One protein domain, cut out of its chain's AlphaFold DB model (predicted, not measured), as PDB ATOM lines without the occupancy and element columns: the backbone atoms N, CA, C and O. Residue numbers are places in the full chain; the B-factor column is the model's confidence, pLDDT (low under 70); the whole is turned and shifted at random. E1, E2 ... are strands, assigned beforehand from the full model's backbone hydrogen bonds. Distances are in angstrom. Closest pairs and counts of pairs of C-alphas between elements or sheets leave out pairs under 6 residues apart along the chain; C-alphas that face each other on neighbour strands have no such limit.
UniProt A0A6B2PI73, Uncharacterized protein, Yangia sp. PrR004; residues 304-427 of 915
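What this domain is: This is residues 304 to 427 of the 915 residues of an uncharacterized protein of Yangia sp. PrR004 (UniProt A0A6B2PI73). With little regular structure, this is an elongated sandwich: the curled sheet E1 E7 E6 E3, mixed, partly faces the smaller antiparallel sheet E2 E5 E4. The printed part has 124 residues, with no named helix and strands E1 to E7 in chain order, 42 residues, all strand. It is only just loose, close to compact: radius of gyration of the C-alphas 16.8 A, spans 55 by 28 by 20 A.

Where its parts are: E1, residues 307 to 312, begins at C-alpha (112.971, 112.769, 164.552). E2 is 329 to 332, E3 345 to 348, E4 362 to 365, E5 370 to 374. E6, 387 to 397, measures 32.5 A; E7, 418 to 425, measures 22.8 A, ending at (115.897, 98.170, 156.416).

How they stand to each other: E1 and E7 are parallel, with N 309 and O 421 3.1 A apart. E6 pairs antiparallel with E7 in a hairpin, N 390 and O 422 at 2.9 A, and with E3, N 347 and O 395 at 2.9 A. E5 is antiparallel to E2, N 331 and O 371 at 2.9 A, and forms a hairpin with E4, N 364 and O 372 at 2.9 A.

The domain as a whole: The farthest C-alphas, Pro 322 and Gly 408, are 57.3 A apart. The printed part has no cut; link E4 to E5 is tight, the others long. Residues 317 to 326 have pLDDT under 70.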
ATOM      1  N   ALA A 304     112.022 123.496 167.036       97.94
ATOM      2  CA  ALA A 304     111.934 122.209 166.337       97.94
ATOM      3  C   ALA A 304     112.541 121.054 167.165       97.94
ATOM      4  O   ALA A 304     113.402 121.277 168.028       97.94
ATOM      5  N   GLN A 305     112.156 119.809 166.860       97.88
ATOM      6  CA  GLN A 305     112.641 118.585 167.521       97.88
ATOM      7  C   GLN A 305     113.327 117.611 166.551       97.88
ATOM      8  O   GLN A 305     113.068 117.620 165.357       97.88
ATOM      9  N   ASP A 306     114.214 116.760 167.066       97.88
ATOM     10  CA  ASP A 306     114.816 115.688 166.263       97.88
ATOM     11  C   ASP A 306     113.811 114.538 166.068       97.88
ATOM     12  O   ASP A 306     113.016 114.241 166.965       97.88
ATOM     13  N   LEU A 307     113.863 113.875 164.912       96.69
ATOM     14  CA  LEU A 307     112.971 112.769 164.552       96.69
ATOM     15  C   LEU A 307     113.775 111.531 164.162       96.69
ATOM     16  O   LEU A 307     114.861 111.640 163.595       96.69
ATOM     17  N   ALA A 308     113.237 110.349 164.456       94.81
ATOM     18  CA  ALA A 308     113.829 109.085 164.040       94.81
ATOM     19  C   ALA A 308     112.745 108.054 163.722       94.81
ATOM     20  O   ALA A 308     111.835 107.854 164.530       94.81
ATOM     21  N   PHE A 309     112.865 107.391 162.576       92.50
ATOM     22  CA  PHE A 309     111.946 106.343 162.132       92.50
ATOM     23  C   PHE A 309     112.661 105.323 161.240       92.50
ATOM     24  O   PHE A 309     113.840 105.474 160.912       92.50
ATOM     25  N   MET A 310     111.940 104.258 160.896       90.62
ATOM     26  CA  MET A 310     112.423 103.167 160.058       90.62
ATOM     27  C   MET A 310     111.506 102.994 158.854       90.62
ATOM     28  O   MET A 310     110.300 103.205 158.976       90.62
ATOM     29  N   VAL A 311     112.084 102.598 157.730       91.81
ATOM     30  CA  VAL A 311     111.392 102.348 156.460       91.81
ATOM     31  C   VAL A 311     112.030 101.126 155.798       91.81
ATOM     32  O   VAL A 311     113.212 100.882 156.030       91.81
ATOM     33  N   GLY A 312     111.272 100.318 155.062       89.19
ATOM     34  CA  GLY A 312     111.850  99.268 154.221       89.19
ATOM     35  C   GLY A 312     112.434  99.869 152.947       89.19
ATOM     36  O   GLY A 312     111.941 100.892 152.478       89.19
ATOM     37  N   GLU A 313     113.474  99.264 152.383       86.06
ATOM     38  CA  GLU A 313     113.992  99.693 151.075       86.06
ATOM     39  C   GLU A 313     112.935  99.591 149.964       86.06
ATOM     40  O   GLU A 313     112.856 100.471 149.109       86.06
ATOM     41  N   ASP A 314     112.023  98.620 150.078       83.12
ATOM     42  CA  ASP A 314     110.947  98.380 149.113       83.12
ATOM     43  C   ASP A 314     109.726  99.294 149.266       83.12
ATOM     44  O   ASP A 314     108.760  99.204 148.500       83.12
ATOM     45  N   ASP A 315     109.732 100.197 150.249       77.81
ATOM     46  CA  ASP A 315     108.633 101.140 150.482       77.81
ATOM     47  C   ASP A 315     108.642 102.310 149.462       77.81
ATOM     48  O   ASP A 315     108.069 103.371 149.712       77.81
ATOM     49  N   ALA A 316     109.259 102.127 148.290       70.00
ATOM     50  CA  ALA A 316     109.324 103.064 147.167       70.00
ATOM     51  C   ALA A 316     108.484 102.608 145.957       70.00
ATOM     52  O   ALA A 316     108.071 101.456 145.839       70.00
ATOM     53  N   SER A 317     108.243 103.519 145.011       60.84
ATOM     54  CA  SER A 317     107.752 103.183 143.668       60.84
ATOM     55  C   SER A 317     108.872 103.427 142.664       60.84
ATOM     56  O   SER A 317     109.241 104.588 142.461       60.84
ATOM     57  N   SER A 318     109.368 102.376 142.009       52.81
ATOM     58  CA  SER A 318     110.338 102.478 140.909       52.81
ATOM     59  C   SER A 318     109.667 102.126 139.573       52.81
ATOM     60  O   SER A 318     108.965 101.119 139.484       52.81
ATOM     61  N   PRO A 319     109.836 102.931 138.505       49.50
ATOM     62  CA  PRO A 319     109.369 102.565 137.169       49.50
ATOM     63  C   PRO A 319     110.232 101.477 136.509       49.50
ATOM     64  O   PRO A 319     109.798 100.923 135.500       49.50
ATOM     65  N   PHE A 320     111.417 101.193 137.056       45.41
ATOM     66  CA  PHE A 320     112.332 100.161 136.567       45.41
ATOM     67  C   PHE A 320     112.061  98.797 137.217       45.41
ATOM     68  O   PHE A 320     112.218  97.779 136.550       45.41
ATOM     69  N   ILE A 321     111.527  98.774 138.447       52.59
ATOM     70  CA  ILE A 321     111.258  97.543 139.204       52.59
ATOM     71  C   ILE A 321     109.760  97.428 139.551       52.59
ATOM     72  O   ILE A 321     109.288  98.035 140.515       52.59
ATOM     73  N   PRO A 322     108.972  96.640 138.793       54.50
ATOM     74  CA  PRO A 322     107.518  96.559 138.959       54.50
ATOM     75  C   PRO A 322     107.031  95.956 140.287       54.50
ATOM     76  O   PRO A 322     105.842  96.078 140.595       54.50
ATOM     77  N   SER A 323     107.896  95.257 141.034       55.91
ATOM     78  CA  SER A 323     107.583  94.687 142.354       55.91
ATOM     79  C   SER A 323     107.577  95.733 143.470       55.91
ATOM     80  O   SER A 323     106.872  95.527 144.459       55.91
ATOM     81  N   LEU A 324     108.282  96.857 143.298       60.09
ATOM     82  CA  LEU A 324     108.312  97.951 144.266       60.09
ATOM     83  C   LEU A 324     106.995  98.734 144.225       60.09
ATOM     84  O   LEU A 324     106.613  99.320 143.206       60.09
ATOM     85  N   SER A 325     106.257  98.720 145.336       57.88
ATOM     86  CA  SER A 325     104.928  99.329 145.427       57.88
ATOM     87  C   SER A 325     104.746 100.136 146.716       57.88
ATOM     88  O   SER A 325     104.056  99.698 147.635       57.88
ATOM     89  N   GLY A 326     105.318 101.339 146.766       65.19
ATOM     90  CA  GLY A 326     105.150 102.300 147.864       65.19
ATOM     91  C   GLY A 326     105.275 103.759 147.413       65.19
ATOM     92  O   GLY A 326     105.695 104.035 146.296       65.19
ATOM     93  N   ASP A 327     104.878 104.720 148.246       72.88
ATOM     94  CA  ASP A 327     105.077 106.163 148.015       72.88
ATOM     95  C   ASP A 327     106.117 106.779 148.971       72.88
ATOM     96  O   ASP A 327     106.233 108.005 149.063       72.88
ATOM     97  N   GLY A 328     106.907 105.938 149.645       84.94
ATOM     98  CA  GLY A 328     107.764 106.298 150.766       84.94
ATOM     99  C   GLY A 328     107.031 106.225 152.109       84.94
ATOM    100  O   GLY A 328     105.949 105.655 152.241       84.94
ATOM    101  N   ILE A 329     107.620 106.845 153.130       89.94
ATOM    102  CA  ILE A 329     106.999 107.032 154.444       89.94
ATOM    103  C   ILE A 329     106.734 108.516 154.695       89.94
ATOM    104  O   ILE A 329     107.631 109.355 154.572       89.94
ATOM    105  N   THR A 330     105.491 108.845 155.052       93.31
ATOM    106  CA  THR A 330     105.082 110.204 155.425       93.31
ATOM    107  C   THR A 330     105.057 110.368 156.938       93.31
ATOM    108  O   THR A 330     104.301 109.692 157.632       93.31
ATOM    109  N   GLU A 331     105.822 111.336 157.434       95.12
ATOM    110  CA  GLU A 331     105.919 111.681 158.851       95.12
ATOM    111  C   GLU A 331     105.619 113.167 159.078       95.12
ATOM    112  O   GLU A 331     105.763 114.009 158.189       95.12
ATOM    113  N   ALA A 332     105.173 113.512 160.285       96.44
ATOM    114  CA  ALA A 332     104.909 114.901 160.652       96.44
ATOM    115  C   ALA A 332     106.185 115.593 161.147       96.44
ATOM    116  O   ALA A 332     106.928 115.035 161.959       96.44
ATOM    117  N   PHE A 333     106.405 116.843 160.736       97.62
ATOM    118  CA  PHE A 333     107.375 117.685 161.425       97.62
ATOM    119  C   PHE A 333     106.910 117.950 162.859       97.62
ATOM    120  O   PHE A 333     105.713 118.053 163.138       97.62
ATOM    121  N   VAL A 334     107.865 118.101 163.777       97.12
ATOM    122  CA  VAL A 334     107.566 118.403 165.179       97.12
ATOM    123  C   VAL A 334     108.270 119.688 165.586       97.12
ATOM    124  O   VAL A 334     109.498 119.766 165.614       97.12
ATOM    125  N   ALA A 335     107.478 120.706 165.902       97.69
ATOM    126  CA  ALA A 335     107.942 121.960 166.472       97.69
ATOM    127  C   ALA A 335     106.849 122.590 167.343       97.69
ATOM    128  O   ALA A 335     105.683 122.195 167.281       97.69
ATOM    129  N   SER A 336     107.240 123.553 168.169       96.88
ATOM    130  CA  SER A 336     106.331 124.371 168.965       96.88
ATOM    131  C   SER A 336     106.813 125.808 169.001       96.88
ATOM    132  O   SER A 336     108.022 126.027 169.064       96.88
ATOM    133  N   ASP A 337     105.859 126.722 169.060       97.69
ATOM    134  CA  ASP A 337     106.077 128.122 169.385       97.69
ATOM    135  C   ASP A 337     105.309 128.477 170.663       97.69
ATOM    136  O   ASP A 337     104.265 127.864 170.936       97.69
ATOM    137  N   ILE A 338     105.860 129.369 171.481       96.31
ATOM    138  CA  ILE A 338     105.212 129.828 172.711       96.31
ATOM    139  C   ILE A 338     104.248 130.991 172.439       96.31
ATOM    140  O   ILE A 338     103.259 131.134 173.173       96.31
ATOM    141  N   ASP A 339     104.457 131.712 171.337       96.88
ATOM    142  CA  ASP A 339     103.668 132.867 170.948       96.88
ATOM    143  C   ASP A 339     102.237 132.510 170.543       96.88
ATOM    144  O   ASP A 339     101.939 131.579 169.781       96.88
ATOM    145  N   ILE A 340     101.274 133.246 171.109       95.00
ATOM    146  CA  ILE A 340      99.860 133.002 170.835       95.00
ATOM    147  C   ILE A 340      99.489 133.579 169.472       95.00
ATOM    148  O   ILE A 340      99.314 134.784 169.315       95.00
ATOM    149  N   GLY A 341      99.148 132.682 168.551       91.31
ATOM    150  CA  GLY A 341      98.598 133.037 167.241       91.31
ATOM    151  C   GLY A 341      99.486 132.599 166.086       91.31
ATOM    152  O   GLY A 341      98.974 132.484 164.971       91.31
ATOM    153  N   ASP A 342     100.736 132.268 166.390       95.12
ATOM    154  CA  ASP A 342     101.753 131.913 165.415       95.12
ATOM    155  C   ASP A 342     101.426 130.626 164.666       95.12
ATOM    156  O   ASP A 342     100.911 129.635 165.208       95.12
ATOM    157  N   THR A 343     101.715 130.653 163.368       95.31
ATOM    158  CA  THR A 343     101.542 129.516 162.472       95.31
ATOM    159  C   THR A 343     102.887 129.038 161.958       95.31
ATOM    160  O   THR A 343     103.577 129.735 161.220       95.31
ATOM    161  N   LEU A 344     103.215 127.781 162.257       97.12
ATOM    162  CA  LEU A 344     104.482 127.195 161.836       97.12
ATOM    163  C   LEU A 344     104.444 126.664 160.402       97.12
ATOM    164  O   LEU A 344     103.577 125.877 160.011       97.12
ATOM    165  N   THR A 345     105.465 127.039 159.643       97.38
ATOM    166  CA  THR A 345     105.844 126.446 158.362       97.38
ATOM    167  C   THR A 345     107.183 125.729 158.501       97.38
ATOM    168  O   THR A 345     107.927 125.947 159.452       97.38
ATOM    169  N   TYR A 346     107.504 124.836 157.567       98.19
ATOM    170  CA  TYR A 346     108.704 124.004 157.660       98.19
ATOM    171  C   TYR A 346     109.549 124.122 156.405       98.19
ATOM    172  O   TYR A 346     109.037 124.334 155.305       98.19
ATOM    173  N   GLN A 347     110.855 123.952 156.564       97.75
ATOM    174  CA  GLN A 347     111.795 123.929 155.458       97.75
ATOM    175  C   GLN A 347     112.831 122.836 155.685       97.75
ATOM    176  O   GLN A 347     113.524 122.836 156.699       97.75
ATOM    177  N   ILE A 348     112.978 121.950 154.704       98.06
ATOM    178  CA  ILE A 348     114.106 121.023 154.628       98.06
ATOM    179  C   ILE A 348     115.306 121.797 154.078       98.06
ATOM    180  O   ILE A 348     115.181 122.521 153.087       98.06
ATOM    181  N   ILE A 349     116.453 121.684 154.743       97.38
ATOM    182  CA  ILE A 349     117.650 122.489 154.458       97.38
ATOM    183  C   ILE A 349     118.878 121.655 154.069       97.38
ATOM    184  O   ILE A 349     119.920 122.228 153.750       97.38
ATOM    185  N   SER A 350     118.772 120.325 154.070       96.19
ATOM    186  CA  SER A 350     119.800 119.430 153.533       96.19
ATOM    187  C   SER A 350     119.174 118.217 152.845       96.19
ATOM    188  O   SER A 350     118.057 117.829 153.177       96.19
ATOM    189  N   ALA A 351     119.908 117.615 151.910       94.56
ATOM    190  CA  ALA A 351     119.568 116.309 151.351       94.56
ATOM    191  C   ALA A 351     119.803 115.188 152.389       94.56
ATOM    192  O   ALA A 351     120.584 115.404 153.328       94.56
ATOM    193  N   PRO A 352     119.139 114.024 152.249       95.50
ATOM    194  CA  PRO A 352     119.407 112.839 153.057       95.50
ATOM    195  C   PRO A 352     120.787 112.268 152.723       95.50
ATOM    196  O   PRO A 352     121.052 111.900 151.583       95.50
ATOM    197  N   VAL A 353     121.673 112.217 153.717       91.50
ATOM    198  CA  VAL A 353     123.032 111.675 153.568       91.50
ATOM    199  C   VAL A 353     123.372 110.692 154.679       91.50
ATOM    200  O   VAL A 353     122.918 110.853 155.816       91.50
ATOM    201  N   ASP A 354     124.179 109.685 154.368       88.31
ATOM    202  CA  ASP A 354     124.691 108.732 155.349       88.31
ATOM    203  C   ASP A 354     125.822 109.327 156.221       88.31
ATOM    204  O   ASP A 354     126.133 110.523 156.183       88.31
ATOM    205  N   ALA A 355     126.457 108.488 157.043       86.06
ATOM    206  CA  ALA A 355     127.566 108.904 157.904       86.06
ATOM    207  C   ALA A 355     128.862 109.260 157.139       86.06
ATOM    208  O   ALA A 355     129.740 109.909 157.716       86.06
ATOM    209  N   LEU A 356     128.990 108.831 155.880       79.62
ATOM    210  CA  LEU A 356     130.134 109.076 154.998       79.62
ATOM    211  C   LEU A 356     129.914 110.298 154.091       79.62
ATOM    212  O   LEU A 356     130.877 110.856 153.565       79.62
ATOM    213  N   GLY A 357     128.673 110.783 153.995       79.69
ATOM    214  CA  GLY A 357     128.272 111.922 153.174       79.69
ATOM    215  C   GLY A 357     127.730 111.529 151.800       79.69
ATOM    216  O   GLY A 357     127.548 112.416 150.966       79.69
ATOM    217  N   HIS A 358     127.467 110.243 151.564       80.38
ATOM    218  CA  HIS A 358     126.800 109.761 150.360       80.38
ATOM    219  C   HIS A 358     125.305 110.073 150.442       80.38
ATOM    220  O   HIS A 358     124.689 109.927 151.500       80.38
ATOM    221  N   GLN A 359     124.733 110.552 149.341       87.88
ATOM    222  CA  GLN A 359     123.326 110.931 149.270       87.88
ATOM    223  C   GLN A 359     122.496 109.740 148.786       87.88
ATOM    224  O   GLN A 359     122.762 109.228 147.706       87.88
ATOM    225  N   TYR A 360     121.473 109.356 149.551       86.50
ATOM    226  CA  TYR A 360     120.558 108.266 149.195       86.50
ATOM    227  C   TYR A 360     119.103 108.670 149.450       86.50
ATOM    228  O   TYR A 360     118.804 109.304 150.467       86.50
ATOM    229  N   GLY A 361     118.202 108.261 148.556       88.94
ATOM    230  CA  GLY A 361     116.775 108.556 148.636       88.94
ATOM    231  C   GLY A 361     116.429 110.030 148.398       88.94
ATOM    232  O   GLY A 361     117.284 110.902 148.206       88.94
ATOM    233  N   GLU A 362     115.134 110.323 148.436       91.75
ATOM    234  CA  GLU A 362     114.576 111.663 148.270       91.75
ATOM    235  C   GLU A 362     113.709 112.044 149.474       91.75
ATOM    236  O   GLU A 362     113.000 111.222 150.051       91.75
ATOM    237  N   VAL A 363     113.745 113.324 149.855       95.69
ATOM    238  CA  VAL A 363     112.860 113.878 150.879       95.69
ATOM    239  C   VAL A 363     112.107 115.091 150.344       95.69
ATOM    240  O   VAL A 363     112.697 116.031 149.807       95.69
ATOM    241  N   ILE A 364     110.789 115.090 150.528       94.81
ATOM    242  CA  ILE A 364     109.892 116.140 150.050       94.81
ATOM    243  C   ILE A 364     109.113 116.707 151.233       94.81
ATOM    244  O   ILE A 364     108.545 115.970 152.031       94.81
ATOM    245  N   ASN A 365     109.057 118.035 151.339       97.19
ATOM    246  CA  ASN A 365     108.127 118.708 152.242       97.19
ATOM    247  C   ASN A 365     106.769 118.847 151.544       97.19
ATOM    248  O   ASN A 365     106.668 119.539 150.528       97.19
ATOM    249  N   ASN A 366     105.729 118.240 152.111       95.62
ATOM    250  CA  ASN A 366     104.393 118.203 151.516       95.62
ATOM    251  C   ASN A 366     103.630 119.533 151.665       95.62
ATOM    252  O   ASN A 366     102.587 119.731 151.042       95.62
ATOM    253  N   GLY A 367     104.146 120.470 152.468       95.44
ATOM    254  CA  GLY A 367     103.566 121.801 152.657       95.44
ATOM    255  C   GLY A 367     102.332 121.836 153.564       95.44
ATOM    256  O   GLY A 367     101.713 122.888 153.703       95.44
ATOM    257  N   ASP A 368     101.979 120.715 154.191       94.75
ATOM    258  CA  ASP A 368     100.850 120.567 155.118       94.75
ATOM    259  C   ASP A 368     101.287 120.254 156.564       94.75
ATOM    260  O   ASP A 368     100.467 119.883 157.404       94.75
ATOM    261  N   GLY A 369     102.581 120.423 156.857       95.12
ATOM    262  CA  GLY A 369     103.194 120.056 158.137       95.12
ATOM    263  C   GLY A 369     103.775 118.640 158.164       95.12
ATOM    264  O   GLY A 369     104.321 118.235 159.190       95.12
ATOM    265  N   THR A 370     103.708 117.908 157.050       96.31
ATOM    266  CA  THR A 370     104.358 116.604 156.882       96.31
ATOM    267  C   THR A 370     105.484 116.644 155.851       96.31
ATOM    268  O   THR A 370     105.573 117.554 155.020       96.31
ATOM    269  N   PHE A 371     106.348 115.639 155.899       96.38
ATOM    270  CA  PHE A 371     107.310 115.327 154.851       96.38
ATOM    271  C   PHE A 371     107.215 113.855 154.478       96.38
ATOM    272  O   PHE A 371     106.791 113.032 155.287       96.38
ATOM    273  N   THR A 372     107.650 113.531 153.266       94.81
ATOM    274  CA  THR A 372     107.772 112.155 152.786       94.81
ATOM    275  C   THR A 372     109.236 111.857 152.501       94.81
ATOM    276  O   THR A 372     109.886 112.631 151.797       94.81
ATOM    277  N   PHE A 373     109.749 110.757 153.053       94.94
ATOM    278  CA  PHE A 373     111.028 110.172 152.653       94.94
ATOM    279  C   PHE A 373     110.765 108.969 151.750       94.94
ATOM    280  O   PHE A 373     110.008 108.079 152.132       94.94
ATOM    281  N   ASN A 374     111.395 108.940 150.579       92.00
ATOM    282  CA  ASN A 374     111.311 107.847 149.621       92.00
ATOM    283  C   ASN A 374     112.714 107.239 149.433       92.00
ATOM    284  O   ASN A 374     113.613 107.975 149.015       92.00
ATOM    285  N   PRO A 375     112.927 105.947 149.753       88.19
ATOM    286  CA  PRO A 375     114.237 105.318 149.596       88.19
ATOM    287  C   PRO A 375     114.684 105.220 148.127       88.19
ATOM    288  O   PRO A 375     115.886 105.259 147.876       88.19
ATOM    289  N   LEU A 376     113.749 105.215 147.163       82.81
ATOM    290  CA  LEU A 376     114.023 104.943 145.743       82.81
ATOM    291  C   LEU A 376     114.791 103.613 145.570       82.81
ATOM    292  O   LEU A 376     114.773 102.771 146.460       82.81
ATOM    293  N   ASP A 377     115.482 103.441 144.443       77.62
ATOM    294  CA  ASP A 377     116.381 102.299 144.193       77.62
ATOM    295  C   ASP A 377     117.723 102.409 144.928       77.62
ATOM    296  O   ASP A 377     118.579 101.540 144.852       77.62
ATOM    297  N   ASN A 378     117.939 103.501 145.662       79.50
ATOM    298  CA  ASN A 378     119.242 103.841 146.220       79.50
ATOM    299  C   ASN A 378     119.660 102.982 147.422       79.50
ATOM    300  O   ASN A 378     120.668 103.299 148.046       79.50
ATOM    301  N   PHE A 379     118.872 101.980 147.803       82.81
ATOM    302  CA  PHE A 379     119.151 101.119 148.952       82.81
ATOM    303  C   PHE A 379     119.126  99.628 148.627       82.81
ATOM    304  O   PHE A 379     119.446  98.873 149.526       82.81
ATOM    305  N   GLN A 380     118.847  99.239 147.378       79.31
ATOM    306  CA  GLN A 380     118.662  97.848 146.936       79.31
ATOM    307  C   GLN A 380     119.875  96.918 147.144       79.31
ATOM    308  O   GLN A 380     119.768  95.709 146.997       79.31
ATOM    309  N   PHE A 381     121.032  97.477 147.500       75.31
ATOM    310  CA  PHE A 381     122.222  96.727 147.911       75.31
ATOM    311  C   PHE A 381     122.158  96.227 149.372       75.31
ATOM    312  O   PHE A 381     123.158  95.724 149.876       75.31
ATOM    313  N   LEU A 382     121.083  96.486 150.132       80.31
ATOM    314  CA  LEU A 382     120.976  96.043 151.525       80.31
ATOM    315  C   LEU A 382     120.330  94.655 151.614       80.31
ATOM    316  O   LEU A 382     119.138  94.503 151.374       80.31
ATOM    317  N   GLU A 383     121.058  93.658 152.122       82.19
ATOM    318  CA  GLU A 383     120.462  92.335 152.354       82.19
ATOM    319  C   GLU A 383     119.392  92.330 153.474       82.19
ATOM    320  O   GLU A 383     119.306  93.215 154.336       82.19
ATOM    321  N   GLU A 384     118.613  91.244 153.557       86.50
ATOM    322  CA  GLU A 384     117.589  91.073 154.591       86.50
ATOM    323  C   GLU A 384     118.182  91.196 156.011       86.50
ATOM    324  O   GLU A 384     118.886  90.321 156.527       86.50
ATOM    325  N   GLY A 385     117.799  92.268 156.707       85.12
ATOM    326  CA  GLY A 385     118.252  92.558 158.069       85.12
ATOM    327  C   GLY A 385     119.479  93.470 158.160       85.12
ATOM    328  O   GLY A 385     119.823  93.880 159.278       85.12
ATOM    329  N   GLU A 386     120.083  93.833 157.031       86.94
ATOM    330  CA  GLU A 386     121.004  94.959 156.922       86.94
ATOM    331  C   GLU A 386     120.265  96.287 157.103       86.94
ATOM    332  O   GLU A 386     119.043  96.394 156.953       86.94
ATOM    333  N   THR A 387     121.005  97.331 157.483       90.75
ATOM    334  CA  THR A 387     120.415  98.661 157.645       90.75
ATOM    335  C   THR A 387     121.371  99.757 157.225       90.75
ATOM    336  O   THR A 387     122.525  99.768 157.666       90.75
ATOM    337  N   ARG A 388     120.856 100.778 156.539       89.56
ATOM    338  CA  ARG A 388     121.580 102.035 156.316       89.56
ATOM    339  C   ARG A 388     120.808 103.201 156.897       89.56
ATOM    340  O   ARG A 388     119.594 103.305 156.765       89.56
ATOM    341  N   THR A 389     121.516 104.080 157.601       95.25
ATOM    342  CA  THR A 389     120.912 105.284 158.177       95.25
ATOM    343  C   THR A 389     121.328 106.506 157.388       95.25
ATOM    344  O   THR A 389     122.522 106.787 157.278       95.25
ATOM    345  N   VAL A 390     120.339 107.263 156.921       96.00
ATOM    346  CA  VAL A 390     120.523 108.591 156.340       96.00
ATOM    347  C   VAL A 390     119.931 109.663 157.235       96.00
ATOM    348  O   VAL A 390     118.985 109.435 157.992       96.00
ATOM    349  N   THR A 391     120.502 110.858 157.166       97.88
ATOM    350  CA  THR A 391     120.064 112.009 157.948       97.88
ATOM    351  C   THR A 391     119.885 113.233 157.070       97.88
ATOM    352  O   THR A 391     120.685 113.496 156.176       97.88
ATOM    353  N   PHE A 392     118.851 114.016 157.357       98.19
ATOM    354  CA  PHE A 392     118.664 115.348 156.788       98.19
ATOM    355  C   PHE A 392     118.236 116.331 157.877       98.19
ATOM    356  O   PHE A 392     117.836 115.932 158.971       98.19
ATOM    357  N   GLN A 393     118.354 117.628 157.605       98.31
ATOM    358  CA  GLN A 393     117.989 118.681 158.546       98.31
ATOM    359  C   GLN A 393     116.794 119.492 158.066       98.31
ATOM    360  O   GLN A 393     116.633 119.756 156.871       98.31
ATOM    361  N   TYR A 394     115.993 119.947 159.024       98.44
ATOM    362  CA  TYR A 394     114.897 120.875 158.795       98.44
ATOM    363  C   TYR A 394     114.886 121.997 159.835       98.44
ATOM    364  O   TYR A 394     115.507 121.901 160.895       98.44
ATOM    365  N   VAL A 395     114.168 123.069 159.512       98.44
ATOM    366  CA  VAL A 395     113.829 124.164 160.425       98.44
ATOM    367  C   VAL A 395     112.321 124.392 160.412       98.44
ATOM    368  O   VAL A 395     111.671 124.188 159.381       98.44
ATOM    369  N   ALA A 396     111.777 124.814 161.549       98.25
ATOM    370  CA  ALA A 396     110.451 125.415 161.635       98.25
ATOM    371  C   ALA A 396     110.577 126.938 161.507       98.25
ATOM    372  O   ALA A 396     111.605 127.499 161.887       98.25
ATOM    373  N   ARG A 397     109.557 127.590 160.955       97.44
ATOM    374  CA  ARG A 397     109.469 129.044 160.837       97.44
ATOM    375  C   ARG A 397     108.093 129.529 161.263       97.44
ATOM    376  O   ARG A 397     107.116 128.993 160.738       97.44
ATOM    377  N   ASP A 398     108.031 130.506 162.152       97.12
ATOM    378  CA  ASP A 398     106.800 131.229 162.468       97.12
ATOM    379  C   ASP A 398     106.482 132.289 161.392       97.12
ATOM    380  O   ASP A 398     107.180 132.410 160.373       97.12
ATOM    381  N   ASP A 399     105.369 133.003 161.568       95.81
ATOM    382  CA  ASP A 399     104.874 134.027 160.649       95.81
ATOM    383  C   ASP A 399     105.074 135.474 161.131       95.81
ATOM    384  O   ASP A 399     104.515 136.396 160.529       95.81
ATOM    385  N   SER A 400     105.933 135.699 162.130       93.62
ATOM    386  CA  SER A 400     106.242 137.031 162.674       93.62
ATOM    387  C   SER A 400     106.929 137.964 161.672       93.62
ATOM    388  O   SER A 400     106.700 139.174 161.652       93.62
ATOM    389  N   GLY A 401     107.767 137.407 160.792       90.31
ATOM    390  CA  GLY A 401     108.492 138.150 159.762       90.31
ATOM    391  C   GLY A 401     109.736 138.901 160.252       90.31
ATOM    392  O   GLY A 401     110.294 139.700 159.490       90.31
ATOM    393  N   VAL A 402     110.207 138.635 161.475       89.69
ATOM    394  CA  VAL A 402     111.412 139.265 162.055       89.69
ATOM    395  C   VAL A 402     112.717 138.792 161.401       89.69
ATOM    396  O   VAL A 402     113.746 139.476 161.452       89.69
ATOM    397  N   GLY A 403     112.670 137.662 160.690       89.25
ATOM    398  CA  GLY A 403     113.790 137.101 159.950       89.25
ATOM    399  C   GLY A 403     114.756 136.283 160.807       89.25
ATOM    400  O   GLY A 403     114.672 136.207 162.027       89.25
ATOM    401  N   THR A 404     115.770 135.719 160.145       89.50
ATOM    402  CA  THR A 404     116.740 134.787 160.753       89.50
ATOM    403  C   THR A 404     117.838 135.445 161.596       89.50
ATOM    404  O   THR A 404     118.720 134.769 162.126       89.50
ATOM    405  N   SER A 405     117.880 136.776 161.639       87.06
ATOM    406  CA  SER A 405     118.906 137.543 162.351       87.06
ATOM    407  C   SER A 405     118.315 138.878 162.802       87.06
ATOM    408  O   SER A 405     118.713 139.927 162.275       87.06
ATOM    409  N   PRO A 406     117.357 138.846 163.738       85.69
ATOM    410  CA  PRO A 406     116.706 140.044 164.251       85.69
ATOM    411  C   PRO A 406     117.715 140.997 164.907       85.69
ATOM    412  O   PRO A 406     118.836 140.630 165.279       85.69
ATOM    413  N   THR A 407     117.321 142.263 165.035       75.25
ATOM    414  CA  THR A 407     118.103 143.289 165.731       75.25
ATOM    415  C   THR A 407     117.332 143.781 166.945       75.25
ATOM    416  O   THR A 407     116.282 144.385 166.763       75.25
ATOM    417  N   GLY A 408     117.876 143.619 168.152       78.62
ATOM    418  CA  GLY A 408     117.234 144.095 169.380       78.62
ATOM    419  C   GLY A 408     116.959 142.960 170.357       78.62
ATOM    420  O   GLY A 408     117.852 142.145 170.589       78.62
ATOM    421  N   THR A 409     115.769 142.988 170.949       82.00
ATOM    422  CA  THR A 409     115.228 142.027 171.924       82.00
ATOM    423  C   THR A 409     114.461 140.870 171.285       82.00
ATOM    424  O   THR A 409     114.338 139.845 171.936       82.00
ATOM    425  N   GLU A 410     114.012 141.015 170.034       87.94
ATOM    426  CA  GLU A 410     113.348 139.969 169.233       87.94
ATOM    427  C   GLU A 410     114.261 138.746 169.007       87.94
ATOM    428  O   GLU A 410     115.458 138.899 168.708       87.94
ATOM    429  N   GLU A 411     113.687 137.542 169.062       92.94
ATOM    430  CA  GLU A 411     114.323 136.303 168.613       92.94
ATOM    431  C   GLU A 411     113.996 135.989 167.139       92.94
ATOM    432  O   GLU A 411     113.301 136.733 166.458       92.94
ATOM    433  N   SER A 412     114.641 134.972 166.563       95.31
ATOM    434  CA  SER A 412     114.576 134.687 165.117       95.31
ATOM    435  C   SER A 412     113.281 133.977 164.735       95.31
ATOM    436  O   SER A 412     112.966 132.982 165.375       95.31
ATOM    437  N   ASP A 413     112.684 134.341 163.592       96.50
ATOM    438  CA  ASP A 413     111.473 133.690 163.039       96.50
ATOM    439  C   ASP A 413     111.675 132.223 162.622       96.50
ATOM    440  O   ASP A 413     110.780 131.535 162.143       96.50
ATOM    441  N   THR A 414     112.921 131.760 162.665       97.12
ATOM    442  CA  THR A 414     113.361 130.450 162.198       97.12
ATOM    443  C   THR A 414     114.039 129.713 163.336       97.12
ATOM    444  O   THR A 414     114.972 130.251 163.936       97.12
ATOM    445  N   SER A 415     113.646 128.463 163.576       98.06
ATOM    446  CA  SER A 415     114.219 127.601 164.607       98.06
ATOM    447  C   SER A 415     115.690 127.274 164.347       98.06
ATOM    448  O   SER A 415     116.187 127.312 163.217       98.06
ATOM    449  N   VAL A 416     116.384 126.807 165.384       97.38
ATOM    450  CA  VAL A 416     117.644 126.075 165.188       97.38
ATOM    451  C   VAL A 416     117.371 124.818 164.337       97.38
ATOM    452  O   VAL A 416     116.346 124.163 164.558       97.38
ATOM    453  N   PRO A 417     118.255 124.463 163.381       97.69
ATOM    454  CA  PRO A 417     118.145 123.219 162.628       97.69
ATOM    455  C   PRO A 417     118.055 121.974 163.505       97.69
ATOM    456  O   PRO A 417     118.764 121.853 164.508       97.69
ATOM    457  N   ARG A 418     117.216 121.027 163.083       98.25
ATOM    458  CA  ARG A 418     117.046 119.716 163.716       98.25
ATOM    459  C   ARG A 418     117.181 118.593 162.722       98.25
ATOM    460  O   ARG A 418     116.924 118.778 161.537       98.25
ATOM    461  N   THR A 419     117.607 117.442 163.220       97.88
ATOM    462  CA  THR A 419     117.947 116.283 162.407       97.88
ATOM    463  C   THR A 419     116.799 115.288 162.386       97.88
ATOM    464  O   THR A 419     116.259 114.901 163.421       97.88
ATOM    465  N   VAL A 420     116.471 114.832 161.186       98.12
ATOM    466  CA  VAL A 420     115.674 113.634 160.958       98.12
ATOM    467  C   VAL A 420     116.627 112.501 160.605       98.12
ATOM    468  O   VAL A 420     117.476 112.664 159.731       98.12
ATOM    469  N   SER A 421     116.499 111.376 161.303       97.31
ATOM    470  CA  SER A 421     117.263 110.151 161.079       97.31
ATOM    471  C   SER A 421     116.343 109.071 160.530       97.31
ATOM    472  O   SER A 421     115.392 108.667 161.198       97.31
ATOM    473  N   VAL A 422     116.646 108.579 159.338       96.88
ATOM    474  CA  VAL A 422     115.885 107.516 158.686       96.88
ATOM    475  C   VAL A 422     116.758 106.282 158.603       96.88
ATOM    476  O   VAL A 422     117.822 106.331 157.996       96.88
ATOM    477  N   THR A 423     116.328 105.194 159.230       95.12
ATOM    478  CA  THR A 423     116.992 103.895 159.101       95.12
ATOM    479  C   THR A 423     116.227 103.051 158.089       95.12
ATOM    480  O   THR A 423     115.109 102.619 158.369       95.12
ATOM    481  N   VAL A 424     116.828 102.839 156.923       93.44
ATOM    482  CA  VAL A 424     116.313 101.943 155.887       93.44
ATOM    483  C   VAL A 424     116.701 100.511 156.249       93.44
ATOM    484  O   VAL A 424     117.851 100.268 156.622       93.44
ATOM    485  N   LEU A 425     115.725  99.607 156.226       90.75
ATOM    486  CA  LEU A 425     115.897  98.170 156.416       90.75
ATOM    487  C   LEU A 425     116.001  97.491 155.052       90.75
ATOM    488  O   LEU A 425     115.077  97.651 154.253       90.75
ATOM    489  N   GLY A 426     117.063  96.712 154.857       87.69
ATOM    490  CA  GLY A 426     117.186  95.804 153.723       87.69
ATOM    491  C   GLY A 426     116.187  94.655 153.805       87.69
ATOM    492  O   GLY A 426     115.777  94.222 154.899       87.69
ATOM    493  N   ALA A 427     115.780  94.186 152.642       84.62
ATOM    494  CA  ALA A 427     114.868  93.098 152.379       84.62
ATOM    495  C   ALA A 427     115.586  92.028 151.541       84.62
ATOM    496  O   ALA A 427     116.796  92.045 151.352       84.62
TER     497      ALA A 427